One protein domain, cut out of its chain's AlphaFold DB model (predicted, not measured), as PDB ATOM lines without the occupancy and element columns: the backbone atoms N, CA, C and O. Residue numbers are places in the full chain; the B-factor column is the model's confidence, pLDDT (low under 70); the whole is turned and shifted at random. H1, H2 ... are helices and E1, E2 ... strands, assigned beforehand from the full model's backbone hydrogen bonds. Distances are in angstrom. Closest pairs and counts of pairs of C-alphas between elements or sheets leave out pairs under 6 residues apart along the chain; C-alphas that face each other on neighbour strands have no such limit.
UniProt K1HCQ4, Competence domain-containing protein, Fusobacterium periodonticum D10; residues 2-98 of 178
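What this domain is: This is residues 2 to 98 of the 178 residues of the protein "Competence domain-containing protein" of Fusobacterium periodonticum D10 (UniProt K1HCQ4). A closed barrel of five strands, E1 to E5, has one long helix, H1, whose residues 2 to 16 stick out as an arm. That arm makes the length of the loose whole, radius of gyration of the C-alphas 15.6 A, spans 53 by 29 by 21 A. The printed part has 97 residues, class mixed, with H1 before E1 to E5; round the mixed ring run E1 E2 E3 E5 E4.

Where its parts are: Find C-alpha 2 at (-15.136, -25.982, 5.847); from there H1, residues 2 to 20, runs 26.9 A. Then come E1, 32 to 40; E2, 43 to 49; E3, 58 to 61; E4, 68 to 82, 26.7 A; and E5, 85 to 98, 27.5 A, ending at (3.757, -34.821, 44.363).

How they stand to each other: H1, every O i to N i+4 pair within hydrogen-bond range, is not on the barrel. Hairpins E1 and E2 (N 38 to O 45, 2.8 A) and E2 and E3 (N 44 to O 60, 2.9 A) form a meander, successive antiparallel neighbours. E4, antiparallel to E1 (N 35 to O 72, 2.8 A), completes a Greek key, first strand beside fourth. E5 is parallel to E3 (N 59 to O 86, 2.8 A) and forms a hairpin with E4 (N 87 to O 80, 2.8 A).

The domain as a whole: The C-alphas farthest apart, Lys 2 and Tyr 64, are 53.0 A apart. The printed part has no cut; H1 to E1 is a long link. Look for pLDDT under 70 at residues 2, 19 and 24 to 25.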
ATOM      1  N   LYS A   2     -16.035 -26.262   4.694       69.25
ATOM      2  CA  LYS A   2     -15.136 -25.982   5.847       69.25
ATOM      3  C   LYS A   2     -15.838 -25.488   7.131       69.25
ATOM      4  O   LYS A   2     -15.491 -25.938   8.214       69.25
ATOM      5  N   LYS A   3     -16.846 -24.609   7.022       73.25
ATOM      6  CA  LYS A   3     -17.611 -24.110   8.188       73.25
ATOM      7  C   LYS A   3     -18.437 -25.204   8.875       73.25
ATOM      8  O   LYS A   3     -18.470 -25.248  10.095       73.25
ATOM      9  N   LEU A   4     -19.052 -26.094   8.093       78.00
ATOM     10  CA  LEU A   4     -19.847 -27.207   8.620       78.00
ATOM     11  C   LEU A   4     -18.951 -28.213   9.355       78.00
ATOM     12  O   LEU A   4     -19.274 -28.607  10.467       78.00
ATOM     13  N   PHE A   5     -17.780 -28.521   8.784       84.75
ATOM     14  CA  PHE A   5     -16.763 -29.359   9.421       84.75
ATOM     15  C   PHE A   5     -16.254 -28.770  10.748       84.75
ATOM     16  O   PHE A   5     -16.141 -29.481  11.745       84.75
ATOM     17  N   LEU A   6     -15.988 -27.459  10.788       82.62
ATOM     18  CA  LEU A   6     -15.571 -26.778  12.017       82.62
ATOM     19  C   LEU A   6     -16.652 -26.871  13.106       82.62
ATOM     20  O   LEU A   6     -16.342 -27.095  14.271       82.62
ATOM     21  N   LEU A   7     -17.920 -26.730  12.717       83.00
ATOM     22  CA  LEU A   7     -19.059 -26.757  13.631       83.00
ATOM     23  C   LEU A   7     -19.307 -28.169  14.180       83.00
ATOM     24  O   LEU A   7     -19.510 -28.332  15.382       83.00
ATOM     25  N   THR A   8     -19.188 -29.199  13.335       82.50
ATOM     26  CA  THR A   8     -19.233 -30.602  13.776       82.50
ATOM     27  C   THR A   8     -18.061 -30.946  14.689       82.50
ATOM     28  O   THR A   8     -18.249 -31.597  15.710       82.50
ATOM     29  N   PHE A   9     -16.858 -30.460  14.378       84.25
ATOM     30  CA  PHE A   9     -15.674 -30.673  15.208       84.25
ATOM     31  C   PHE A   9     -15.814 -30.007  16.586       84.25
ATOM     32  O   PHE A   9     -15.528 -30.628  17.610       84.25
ATOM     33  N   LEU A  10     -16.338 -28.778  16.631       85.25
ATOM     34  CA  LEU A  10     -16.629 -28.069  17.877       85.25
ATOM     35  C   LEU A  10     -17.672 -28.814  18.727       85.25
ATOM     36  O   LEU A  10     -17.496 -28.945  19.939       85.25
ATOM     37  N   ALA A  11     -18.728 -29.340  18.100       81.56
ATOM     38  CA  ALA A  11     -19.754 -30.127  18.783       81.56
ATOM     39  C   ALA A  11     -19.190 -31.428  19.378       81.56
ATOM     40  O   ALA A  11     -19.520 -31.777  20.511       81.56
ATOM     41  N   ILE A  12     -18.288 -32.108  18.661       84.31
ATOM     42  CA  ILE A  12     -17.600 -33.311  19.154       84.31
ATOM     43  C   ILE A  12     -16.734 -32.976  20.374       84.31
ATOM     44  O   ILE A  12     -16.817 -33.673  21.383       84.31
ATOM     45  N   ILE A  13     -15.956 -31.887  20.332       83.44
ATOM     46  CA  ILE A  13     -15.148 -31.438  21.480       83.44
ATOM     47  C   ILE A  13     -16.037 -31.124  22.690       83.44
ATOM     48  O   ILE A  13     -15.705 -31.495  23.818       83.44
ATOM     49  N   LEU A  14     -17.177 -30.464  22.470       79.50
ATOM     50  CA  LEU A  14     -18.131 -30.136  23.529       79.50
ATOM     51  C   LEU A  14     -18.725 -31.401  24.169       79.50
ATOM     52  O   LEU A  14     -18.736 -31.523  25.393       79.50
ATOM     53  N   MET A  15     -19.160 -32.362  23.349       79.50
ATOM     54  CA  MET A  15     -19.659 -33.667  23.803       79.50
ATOM     55  C   MET A  15     -18.597 -34.414  24.617       79.50
ATOM     56  O   MET A  15     -18.883 -34.909  25.709       79.50
ATOM     57  N   LEU A  16     -17.351 -34.431  24.133       79.12
ATOM     58  CA  LEU A  16     -16.232 -35.079  24.815       79.12
ATOM     59  C   LEU A  16     -15.977 -34.451  26.191       79.12
ATOM     60  O   LEU A  16     -15.750 -35.164  27.171       79.12
ATOM     61  N   ARG A  17     -16.066 -33.118  26.292       75.69
ATOM     62  CA  ARG A  17     -15.922 -32.385  27.557       75.69
ATOM     63  C   ARG A  17     -17.015 -32.756  28.558       75.69
ATOM     64  O   ARG A  17     -16.710 -32.949  29.730       75.69
ATOM     65  N   ILE A  18     -18.264 -32.879  28.112       72.44
ATOM     66  CA  ILE A  18     -19.394 -33.238  28.984       72.44
ATOM     67  C   ILE A  18     -19.259 -34.686  29.477       72.44
ATOM     68  O   ILE A  18     -19.471 -34.940  30.659       72.44
ATOM     69  N   ALA A  19     -18.858 -35.618  28.608       69.12
ATOM     70  CA  ALA A  19     -18.690 -37.032  28.959       69.12
ATOM     71  C   ALA A  19     -17.502 -37.295  29.908       69.12
ATOM     72  O   ALA A  19     -17.537 -38.203  30.743       69.12
ATOM     73  N   THR A  20     -16.433 -36.506  29.787       71.94
ATOM     74  CA  THR A  20     -15.202 -36.671  30.580       71.94
ATOM     75  C   THR A  20     -15.161 -35.812  31.842       71.94
ATOM     76  O   THR A  20     -14.268 -36.005  32.664       71.94
ATOM     77  N   GLY A  21     -16.111 -34.895  32.027       71.06
ATOM     78  CA  GLY A  21     -16.216 -34.075  33.230       71.06
ATOM     79  C   GLY A  21     -16.930 -34.775  34.387       71.06
ATOM     80  O   GLY A  21     -17.591 -35.794  34.203       71.06
ATOM     81  N   VAL A  22     -16.789 -34.216  35.589       76.00
ATOM     82  CA  VAL A  22     -17.586 -34.589  36.773       76.00
ATOM     83  C   VAL A  22     -18.640 -33.522  37.014       76.00
ATOM     84  O   VAL A  22     -18.336 -32.320  36.992       76.00
ATOM     85  N   ARG A  23     -19.883 -33.951  37.236       77.00
ATOM     86  CA  ARG A  23     -20.964 -33.048  37.639       77.00
ATOM     87  C   ARG A  23     -20.905 -32.842  39.146       77.00
ATOM     88  O   ARG A  23     -20.630 -33.762  39.899       77.00
ATOM     89  N   ILE A  24     -21.221 -31.636  39.602       65.25
ATOM     90  CA  ILE A  24     -21.268 -31.348  41.045       65.25
ATOM     91  C   ILE A  24     -22.397 -32.098  41.748       65.25
ATOM     92  O   ILE A  24     -22.258 -32.439  42.912       65.25
ATOM     93  N   THR A  25     -23.466 -32.439  41.027       65.00
ATOM     94  CA  THR A  25     -24.540 -33.312  41.525       65.00
ATOM     95  C   THR A  25     -24.064 -34.722  41.881       65.00
ATOM     96  O   THR A  25     -24.795 -35.452  42.533       65.00
ATOM     97  N   GLU A  26     -22.873 -35.119  41.431       71.12
ATOM     98  CA  GLU A  26     -22.242 -36.407  41.745       71.12
ATOM     99  C   GLU A  26     -21.272 -36.293  42.937       71.12
ATOM    100  O   GLU A  26     -20.599 -37.267  43.265       71.12
ATOM    101  N   ILE A  27     -21.158 -35.106  43.553       78.12
ATOM    102  CA  ILE A  27     -20.313 -34.843  44.722       78.12
ATOM    103  C   ILE A  27     -21.218 -34.647  45.936       78.12
ATOM    104  O   ILE A  27     -21.969 -33.674  46.022       78.12
ATOM    105  N   PHE A  28     -21.096 -35.540  46.906       78.50
ATOM    106  CA  PHE A  28     -21.883 -35.541  48.127       78.50
ATOM    107  C   PHE A  28     -21.050 -35.105  49.332       78.50
ATOM    108  O   PHE A  28     -19.834 -35.301  49.410       78.50
ATOM    109  N   GLN A  29     -21.728 -34.484  50.295       83.56
ATOM    110  CA  GLN A  29     -21.127 -34.156  51.583       83.56
ATOM    111  C   GLN A  29     -20.847 -35.437  52.372       83.56
ATOM    112  O   GLN A  29     -21.624 -36.387  52.318       83.56
ATOM    113  N   LYS A  30     -19.762 -35.431  53.151       85.50
ATOM    114  CA  LYS A  30     -19.266 -36.562  53.952       85.50
ATOM    115  C   LYS A  30     -18.827 -37.780  53.132       85.50
ATOM    116  O   LYS A  30     -18.604 -38.843  53.704       85.50
ATOM    117  N   GLU A  31     -18.634 -37.620  51.826       86.50
ATOM    118  CA  GLU A  31     -18.043 -38.650  50.975       86.50
ATOM    119  C   GLU A  31     -16.565 -38.386  50.680       86.50
ATOM    120  O   GLU A  31     -16.081 -37.248  50.689       86.50
ATOM    121  N   VAL A  32     -15.845 -39.479  50.423       88.00
ATOM    122  CA  VAL A  32     -14.416 -39.474  50.122       88.00
ATOM    123  C   VAL A  32     -14.217 -39.634  48.623       88.00
ATOM    124  O   VAL A  32     -14.657 -40.615  48.028       88.00
ATOM    125  N   TYR A  33     -13.467 -38.714  48.024       89.12
ATOM    126  CA  TYR A  33     -13.133 -38.768  46.606       89.12
ATOM    127  C   TYR A  33     -11.633 -38.821  46.391       89.12
ATOM    128  O   TYR A  33     -10.841 -38.245  47.143       89.12
ATOM    129  N   ARG A  34     -11.234 -39.461  45.289       90.00
ATOM    130  CA  ARG A  34      -9.862 -39.370  44.809       90.00
ATOM    131  C   ARG A  34      -9.666 -38.000  44.174       90.00
ATOM    132  O   ARG A  34     -10.160 -37.767  43.073       90.00
ATOM    133  N   MET A  35      -8.924 -37.116  44.826       91.56
ATOM    134  CA  MET A  35      -8.650 -35.782  44.304       91.56
ATOM    135  C   MET A  35      -7.174 -35.588  43.971       91.56
ATOM    136  O   MET A  35      -6.281 -36.157  44.606       91.56
ATOM    137  N   SER A  36      -6.915 -34.767  42.958       89.19
ATOM    138  CA  SER A  36      -5.597 -34.184  42.724       89.19
ATOM    139  C   SER A  36      -5.728 -32.695  42.481       89.19
ATOM    140  O   SER A  36      -6.561 -32.296  41.668       89.19
ATOM    141  N   PHE A  37      -4.913 -31.899  43.153       88.81
ATOM    142  CA  PHE A  37      -4.976 -30.445  43.087       88.81
ATOM    143  C   PHE A  37      -3.635 -29.824  43.469       88.81
ATOM    144  O   PHE A  37      -2.771 -30.483  44.043       88.81
ATOM    145  N   ASN A  38      -3.476 -28.542  43.167       85.75
ATOM    146  CA  ASN A  38      -2.380 -27.714  43.645       85.75
ATOM    147  C   ASN A  38      -2.888 -26.808  44.772       85.75
ATOM    148  O   ASN A  38      -3.837 -26.053  44.570       85.75
ATOM    149  N   LEU A  39      -2.295 -26.900  45.959       85.38
ATOM    150  CA  LEU A  39      -2.628 -26.051  47.096       85.38
ATOM    151  C   LEU A  39      -1.752 -24.798  47.070       85.38
ATOM    152  O   LEU A  39      -0.527 -24.899  46.999       85.38
ATOM    153  N   VAL A  40      -2.394 -23.632  47.091       79.50
ATOM    154  CA  VAL A  40      -1.732 -22.325  47.086       79.50
ATOM    155  C   VAL A  40      -2.466 -21.389  48.039       79.50
ATOM    156  O   VAL A  40      -3.615 -21.038  47.765       79.50
ATOM    157  N   ASP A  41      -1.812 -20.968  49.121       78.44
ATOM    158  CA  ASP A  41      -2.377 -20.093  50.157       78.44
ATOM    159  C   ASP A  41      -3.725 -20.644  50.682       78.44
ATOM    160  O   ASP A  41      -4.757 -19.966  50.660       78.44
ATOM    161  N   SER A  42      -3.733 -21.934  51.046       81.06
ATOM    162  CA  SER A  42      -4.907 -22.709  51.500       81.06
ATOM    163  C   SER A  42      -6.042 -22.870  50.476       81.06
ATOM    164  O   SER A  42      -7.102 -23.422  50.791       81.06
ATOM    165  N   LYS A  43      -5.845 -22.417  49.230       82.88
ATOM    166  CA  LYS A  43      -6.815 -22.545  48.134       82.88
ATOM    167  C   LYS A  43      -6.436 -23.683  47.205       82.88
ATOM    168  O   LYS A  43      -5.312 -23.769  46.714       82.88
ATOM    169  N   VAL A  44      -7.418 -24.520  46.913       84.81
ATOM    170  CA  VAL A  44      -7.310 -25.640  45.982       84.81
ATOM    171  C   VAL A  44      -7.441 -25.114  44.553       84.81
ATOM    172  O   VAL A  44      -8.464 -24.530  44.189       84.81
ATOM    173  N   LYS A  45      -6.410 -25.340  43.740       81.12
ATOM    174  CA  LYS A  45      -6.348 -25.019  42.308       81.12
ATOM    175  C   LYS A  45      -6.200 -26.296  41.484       81.12
ATOM    176  O   LYS A  45      -5.749 -27.320  41.992       81.12
ATOM    177  N   ASP A  46      -6.600 -26.239  40.215       81.12
ATOM    178  CA  ASP A  46      -6.503 -27.359  39.263       81.12
ATOM    179  C   ASP A  46      -7.134 -28.664  39.767       81.12
ATOM    180  O   ASP A  46      -6.622 -29.763  39.535       81.12
ATOM    181  N   LEU A  47      -8.254 -28.534  40.485       86.44
ATOM    182  CA  LEU A  47      -8.942 -29.655  41.102       86.44
ATOM    183  C   LEU A  47      -9.394 -30.666  40.045       86.44
ATOM    184  O   LEU A  47     -10.168 -30.352  39.140       86.44
ATOM    185  N   LYS A  48      -8.955 -31.910  40.219       87.69
ATOM    186  CA  LYS A  48      -9.525 -33.088  39.570       87.69
ATOM    187  C   LYS A  48     -10.150 -33.977  40.622       87.69
ATOM    188  O   LYS A  48      -9.529 -34.229  41.653       87.69
ATOM    189  N   ILE A  49     -11.322 -34.504  40.313       86.44
ATOM    190  CA  ILE A  49     -12.062 -35.456  41.137       86.44
ATOM    191  C   ILE A  49     -12.201 -36.723  40.302       86.44
ATOM    192  O   ILE A  49     -12.618 -36.665  39.148       86.44
ATOM    193  N   ASN A  50     -11.769 -37.865  40.831       85.25
ATOM    194  CA  ASN A  50     -11.753 -39.150  40.129       85.25
ATOM    195  C   ASN A  50     -11.076 -39.069  38.743       85.25
ATOM    196  O   ASN A  50     -11.573 -39.601  37.756       85.25
ATOM    197  N   ASN A  51      -9.925 -38.383  38.678       82.31
ATOM    198  CA  ASN A  51      -9.145 -38.083  37.463       82.31
ATOM    199  C   ASN A  51      -9.839 -37.191  36.412       82.31
ATOM    200  O   ASN A  51      -9.264 -36.959  35.348       82.31
ATOM    201  N   LYS A  52     -11.019 -36.653  36.704       85.25
ATOM    202  CA  LYS A  52     -11.805 -35.817  35.799       85.25
ATOM    203  C   LYS A  52     -11.863 -34.376  36.296       85.25
ATOM    204  O   LYS A  52     -11.767 -34.120  37.497       85.25
ATOM    205  N   TYR A  53     -12.021 -33.433  35.374       83.50
ATOM    206  CA  TYR A  53     -12.208 -32.026  35.728       83.50
ATOM    207  C   TYR A  53     -13.687 -31.737  36.035       83.50
ATOM    208  O   TYR A  53     -14.561 -32.212  35.304       83.50
ATOM    209  N   PRO A  54     -13.990 -30.951  37.079       83.56
ATOM    210  CA  PRO A  54     -15.342 -30.468  37.328       83.56
ATOM    211  C   PRO A  54     -15.897 -29.666  36.144       83.56
ATOM    212  O   PRO A  54     -15.185 -28.872  35.528       83.56
ATOM    213  N   LEU A  55     -17.183 -29.852  35.833       80.94
ATOM    214  CA  LEU A  55     -17.849 -29.120  34.747       80.94
ATOM    215  C   LEU A  55     -18.179 -27.662  35.102       80.94
ATOM    216  O   LEU A  55     -18.258 -26.832  34.197       80.94
ATOM    217  N   LYS A  56     -18.342 -27.341  36.392       80.38
ATOM    218  CA  LYS A  56     -18.409 -25.954  36.880       80.38
ATOM    219  C   LYS A  56     -17.213 -25.645  37.780       80.38
ATOM    220  O   LYS A  56     -16.534 -26.549  38.262       80.38
ATOM    221  N   ASN A  57     -16.983 -24.359  38.023       75.81
ATOM    222  CA  ASN A  57     -15.909 -23.897  38.896       75.81
ATOM    223  C   ASN A  57     -16.198 -24.283  40.353       75.81
ATOM    224  O   ASN A  57     -17.204 -23.862  40.927       75.81
ATOM    225  N   ILE A  58     -15.287 -25.058  40.939       81.69
ATOM    226  CA  ILE A  58     -15.308 -25.426  42.352       81.69
ATOM    227  C   ILE A  58     -14.062 -24.844  43.016       81.69
ATOM    228  O   ILE A  58     -12.944 -25.097  42.566       81.69
ATOM    229  N   TYR A  59     -14.252 -24.092  44.092       81.31
ATOM    230  CA  TYR A  59     -13.178 -23.588  44.938       81.31
ATOM    231  C   TYR A  59     -13.070 -24.462  46.177       81.31
ATOM    232  O   TYR A  59     -13.988 -24.514  46.990       81.31
ATOM    233  N   GLY A  60     -11.943 -25.147  46.326       83.00
ATOM    234  CA  GLY A  60     -11.654 -25.891  47.546       83.00
ATOM    235  C   GLY A  60     -10.850 -25.061  48.539       83.00
ATOM    236  O   GLY A  60     -10.011 -24.243  48.143       83.00
ATOM    237  N   LYS A  61     -11.075 -25.307  49.828       86.00
ATOM    238  CA  LYS A  61     -10.260 -24.788  50.927       86.00
ATOM    239  C   LYS A  61      -9.670 -25.948  51.726       86.00
ATOM    240  O   LYS A  61     -10.389 -26.893  52.054       86.00
ATOM    241  N   LEU A  62      -8.374 -25.864  52.021       85.31
ATOM    242  CA  LEU A  62      -7.656 -26.804  52.881       85.31
ATOM    243  C   LEU A  62      -6.612 -26.023  53.689       85.31
ATOM    244  O   LEU A  62      -5.602 -25.598  53.140       85.31
ATOM    245  N   ASP A  63      -6.882 -25.798  54.975       75.94
ATOM    246  CA  ASP A  63      -6.164 -24.786  55.767       75.94
ATOM    247  C   ASP A  63      -4.880 -25.274  56.448       75.94
ATOM    248  O   ASP A  63      -4.014 -24.469  56.767       75.94
ATOM    249  N   TYR A  64      -4.750 -26.576  56.690       78.12
ATOM    250  CA  TYR A  64      -3.703 -27.145  57.549       78.12
ATOM    251  C   TYR A  64      -2.592 -27.861  56.765       78.12
ATOM    252  O   TYR A  64      -1.813 -28.619  57.341       78.12
ATOM    253  N   LYS A  65      -2.524 -27.655  55.443       80.62
ATOM    254  CA  LYS A  65      -1.492 -28.230  54.576       80.62
ATOM    255  C   LYS A  65      -0.597 -27.169  53.962       80.62
ATOM    256  O   LYS A  65      -1.052 -26.092  53.599       80.62
ATOM    257  N   GLU A  66       0.668 -27.536  53.798       82.75
ATOM    258  CA  GLU A  66       1.637 -26.754  53.039       82.75
ATOM    259  C   GLU A  66       1.232 -26.609  51.571       82.75
ATOM    260  O   GLU A  66       0.613 -27.499  50.986       82.75
ATOM    261  N   ASP A  67       1.683 -25.525  50.946       81.88
ATOM    262  CA  ASP A  67       1.557 -25.332  49.506       81.88
ATOM    263  C   ASP A  67       2.233 -26.475  48.718       81.88
ATOM    264  O   ASP A  67       3.320 -26.969  49.057       81.88
ATOM    265  N   GLY A  68       1.596 -26.884  47.620       83.44
ATOM    266  CA  GLY A  68       2.136 -27.889  46.707       83.44
ATOM    267  C   GLY A  68       1.086 -28.722  45.978       83.44
ATOM    268  O   GLY A  68      -0.116 -28.634  46.222       83.44
ATOM    269  N   LYS A  69       1.561 -29.573  45.065       87.44
ATOM    270  CA  LYS A  69       0.720 -30.505  44.306       87.44
ATOM    271  C   LYS A  69       0.411 -31.730  45.171       87.44
ATOM    272  O   LYS A  69       1.322 -32.382  45.671       87.44
ATOM    273  N   TYR A  70      -0.859 -32.089  45.304       89.00
ATOM    274  CA  TYR A  70      -1.311 -33.252  46.066       89.00
ATOM    275  C   TYR A  70      -2.134 -34.199  45.203       89.00
ATOM    276  O   TYR A  70      -2.861 -33.786  44.299       89.00
ATOM    277  N   LYS A  71      -2.040 -35.493  45.515       90.88
ATOM    278  CA  LYS A  71      -2.914 -36.538  44.977       90.88
ATOM    279  C   LYS A  71      -3.243 -37.544  46.069       90.88
ATOM    280  O   LYS A  71      -2.346 -38.043  46.747       90.88
ATOM    281  N   GLY A  72      -4.520 -37.857  46.234       90.19
ATOM    282  CA  GLY A  72      -4.961 -38.742  47.304       90.19
ATOM    283  C   GLY A  72      -6.467 -38.801  47.463       90.19
ATOM    284  O   GLY A  72      -7.202 -38.505  46.526       90.19
ATOM    285  N   TYR A  73      -6.895 -39.198  48.651       90.62
ATOM    286  CA  TYR A  73      -8.279 -39.313  49.070       90.62
ATOM    287  C   TYR A  73      -8.611 -38.197  50.054       90.62
ATOM    288  O   TYR A  73      -7.931 -38.037  51.070       90.62
ATOM    289  N   PHE A  74      -9.657 -37.444  49.731       91.12
ATOM    290  CA  PHE A  74     -10.107 -36.291  50.496       91.12
ATOM    291  C   PHE A  74     -11.601 -36.412  50.775       91.12
ATOM    292  O   PHE A  74     -12.376 -36.748  49.878       91.12
ATOM    293  N   LEU A  75     -11.981 -36.136  52.017       90.06
ATOM    294  CA  LEU A  75     -13.356 -36.051  52.480       90.06
ATOM    295  C   LEU A  75     -13.910 -34.655  52.182       90.06
ATOM    296  O   LEU A  75     -13.270 -33.649  52.494       90.06
ATOM    297  N   VAL A  76     -15.110 -34.584  51.611       90.00
ATOM    298  CA  VAL A  76     -15.828 -33.316  51.421       90.00
ATOM    299  C   VAL A  76     -16.629 -33.012  52.687       90.00
ATOM    300  O   VAL A  76     -17.684 -33.601  52.911       90.00
ATOM    301  N   LYS A  77     -16.144 -32.094  53.531       89.50
ATOM    302  CA  LYS A  77     -16.818 -31.716  54.788       89.50
ATOM    303  C   LYS A  77     -18.108 -30.955  54.541       89.50
ATOM    304  O   LYS A  77     -19.138 -31.258  55.139       89.50
ATOM    305  N   SER A  78     -18.044 -29.956  53.670       85.69
ATOM    306  CA  SER A  78     -19.180 -29.102  53.357       85.69
ATOM    307  C   SER A  78     -19.127 -28.648  51.903       85.69
ATOM    308  O   SER A  78     -18.050 -28.525  51.316       85.69
ATOM    309  N   ILE A  79     -20.309 -28.430  51.326       86.06
ATOM    310  CA  ILE A  79     -20.489 -27.848  49.993       86.06
ATOM    311  C   ILE A  79     -21.418 -26.650  50.167       86.06
ATOM    312  O   ILE A  79     -22.542 -26.814  50.640       86.06
ATOM    313  N   LYS A  80     -20.947 -25.458  49.805       87.12
ATOM    314  CA  LYS A  80     -21.726 -24.213  49.823       87.12
ATOM    315  C   LYS A  80     -21.819 -23.667  48.406       87.12
ATOM    316  O   LYS A  80     -20.803 -23.552  47.727       87.12
ATOM    317  N   GLU A  81     -23.020 -23.314  47.971       84.62
ATOM    318  CA  GLU A  81     -23.247 -22.681  46.673       84.62
ATOM    319  C   GLU A  81     -23.501 -21.184  46.859       84.62
ATOM    320  O   GLU A  81     -24.317 -20.775  47.684       84.62
ATOM    321  N   TYR A  82     -22.788 -20.355  46.101       79.00
ATOM    322  CA  TYR A  82     -22.990 -18.913  46.086       79.00
ATOM    323  C   TYR A  82     -22.831 -18.379  44.665       79.00
ATOM    324  O   TYR A  82     -21.741 -18.449  44.104       79.00
ATOM    325  N   LYS A  83     -23.903 -17.811  44.095       78.00
ATOM    326  CA  LYS A  83     -23.905 -17.209  42.744       78.00
ATOM    327  C   LYS A  83     -23.267 -18.131  41.684       78.00
ATOM    328  O   LYS A  83     -22.310 -17.730  41.027       78.00
ATOM    329  N   ASP A  84     -23.755 -19.372  41.578       74.00
ATOM    330  CA  ASP A  84     -23.259 -20.425  40.665       74.00
ATOM    331  C   ASP A  84     -21.817 -20.920  40.905       74.00
ATOM    332  O   ASP A  84     -21.269 -21.693  40.109       74.00
ATOM    333  N   ILE A  85     -21.189 -20.508  42.008       78.50
ATOM    334  CA  ILE A  85     -19.858 -20.946  42.423       78.50
ATOM    335  C   ILE A  85     -19.985 -21.901  43.611       78.50
ATOM    336  O   ILE A  85     -20.658 -21.591  44.594       78.50
ATOM    337  N   TYR A  86     -19.286 -23.036  43.545       82.31
ATOM    338  CA  TYR A  86     -19.288 -24.036  44.612       82.31
ATOM    339  C   TYR A  86     -18.024 -23.922  45.452       82.31
ATOM    340  O   TYR A  86     -16.914 -23.941  44.922       82.31
ATOM    341  N   PHE A  87     -18.196 -23.835  46.763       85.50
ATOM    342  CA  PHE A  87     -17.124 -23.849  47.746       85.50
ATOM    343  C   PHE A  87     -17.143 -25.183  48.478       85.50
ATOM    344  O   PHE A  87     -18.169 -25.549  49.053       85.50
ATOM    345  N   ILE A  88     -16.018 -25.895  48.452       88.31
ATOM    346  CA  ILE A  88     -15.859 -27.169  49.152       88.31
ATOM    347  C   ILE A  88     -14.804 -27.043  50.247       88.31
ATOM    348  O   ILE A  88     -13.683 -26.590  50.013       88.31
ATOM    349  N   GLU A  89     -15.159 -27.448  51.457       87.75
ATOM    350  CA  GLU A  89     -14.189 -27.625  52.537       87.75
ATOM    351  C   GLU A  89     -13.706 -29.074  52.501       87.75
ATOM    352  O   GLU A  89     -14.515 -30.006  52.538       87.75
ATOM    353  N   LEU A  90     -12.393 -29.262  52.380       88.44
ATOM    354  CA  LEU A  90     -11.785 -30.582  52.264       88.44
ATOM    355  C   LEU A  90     -11.102 -30.988  53.565       88.44
ATOM    356  O   LEU A  90     -10.509 -30.166  54.260       88.44
ATOM    357  N   GLU A  91     -11.132 -32.284  53.843       89.81
ATOM    358  CA  GLU A  91     -10.297 -32.919  54.850       89.81
ATOM    359  C   GLU A  91      -9.458 -34.025  54.211       89.81
ATOM    360  O   GLU A  91      -9.954 -34.882  53.482       89.81
ATOM    361  N   ASP A  92      -8.153 -33.971  54.443       88.88
ATOM    362  CA  ASP A  92      -7.218 -35.008  54.032       88.88
ATOM    363  C   ASP A  92      -7.420 -36.285  54.851       88.88
ATOM    364  O   ASP A  92      -7.277 -36.274  56.070       88.88
ATOM    365  N   ILE A  93      -7.706 -37.385  54.155       89.31
ATOM    366  CA  ILE A  93      -7.751 -38.730  54.737       89.31
ATOM    367  C   ILE A  93      -6.431 -39.448  54.463       89.31
ATOM    368  O   ILE A  93      -5.827 -40.046  55.350       89.31
ATOM    369  N   LYS A  94      -5.987 -39.414  53.201       88.00
ATOM    370  CA  LYS A  94      -4.744 -40.046  52.762       88.00
ATOM    371  C   LYS A  94      -4.281 -39.423  51.461       88.00
ATOM    372  O   LYS A  94      -4.807 -39.750  50.394       88.00
ATOM    373  N   SER A  95      -3.236 -38.611  51.504       86.94
ATOM    374  CA  SER A  95      -2.672 -38.033  50.288       86.94
ATOM    375  C   SER A  95      -1.157 -37.971  50.286       86.94
ATOM    376  O   SER A  95      -0.496 -37.927  51.318       86.94
ATOM    377  N   LYS A  96      -0.608 -37.992  49.072       88.62
ATOM    378  CA  LYS A  96       0.819 -37.865  48.804       88.62
ATOM    379  C   LYS A  96       1.076 -36.507  48.157       88.62
ATOM    380  O   LYS A  96       0.379 -36.137  47.205       88.62
ATOM    381  N   LYS A  97       2.074 -35.781  48.668       85.81
ATOM    382  CA  LYS A  97       2.628 -34.602  47.993       85.81
ATOM    383  C   LYS A  97       3.375 -35.099  46.757       85.81
ATOM    384  O   LYS A  97       4.210 -35.999  46.851       85.81
ATOM    385  N   ILE A  98       3.006 -34.593  45.591       83.12
ATOM    386  CA  ILE A  98       3.757 -34.821  44.363       83.12
ATOM    387  C   ILE A  98       4.936 -33.866  44.439       83.12
ATOM    388  O   ILE A  98       4.748 -32.649  44.420       83.12
TER     389      ILE A  98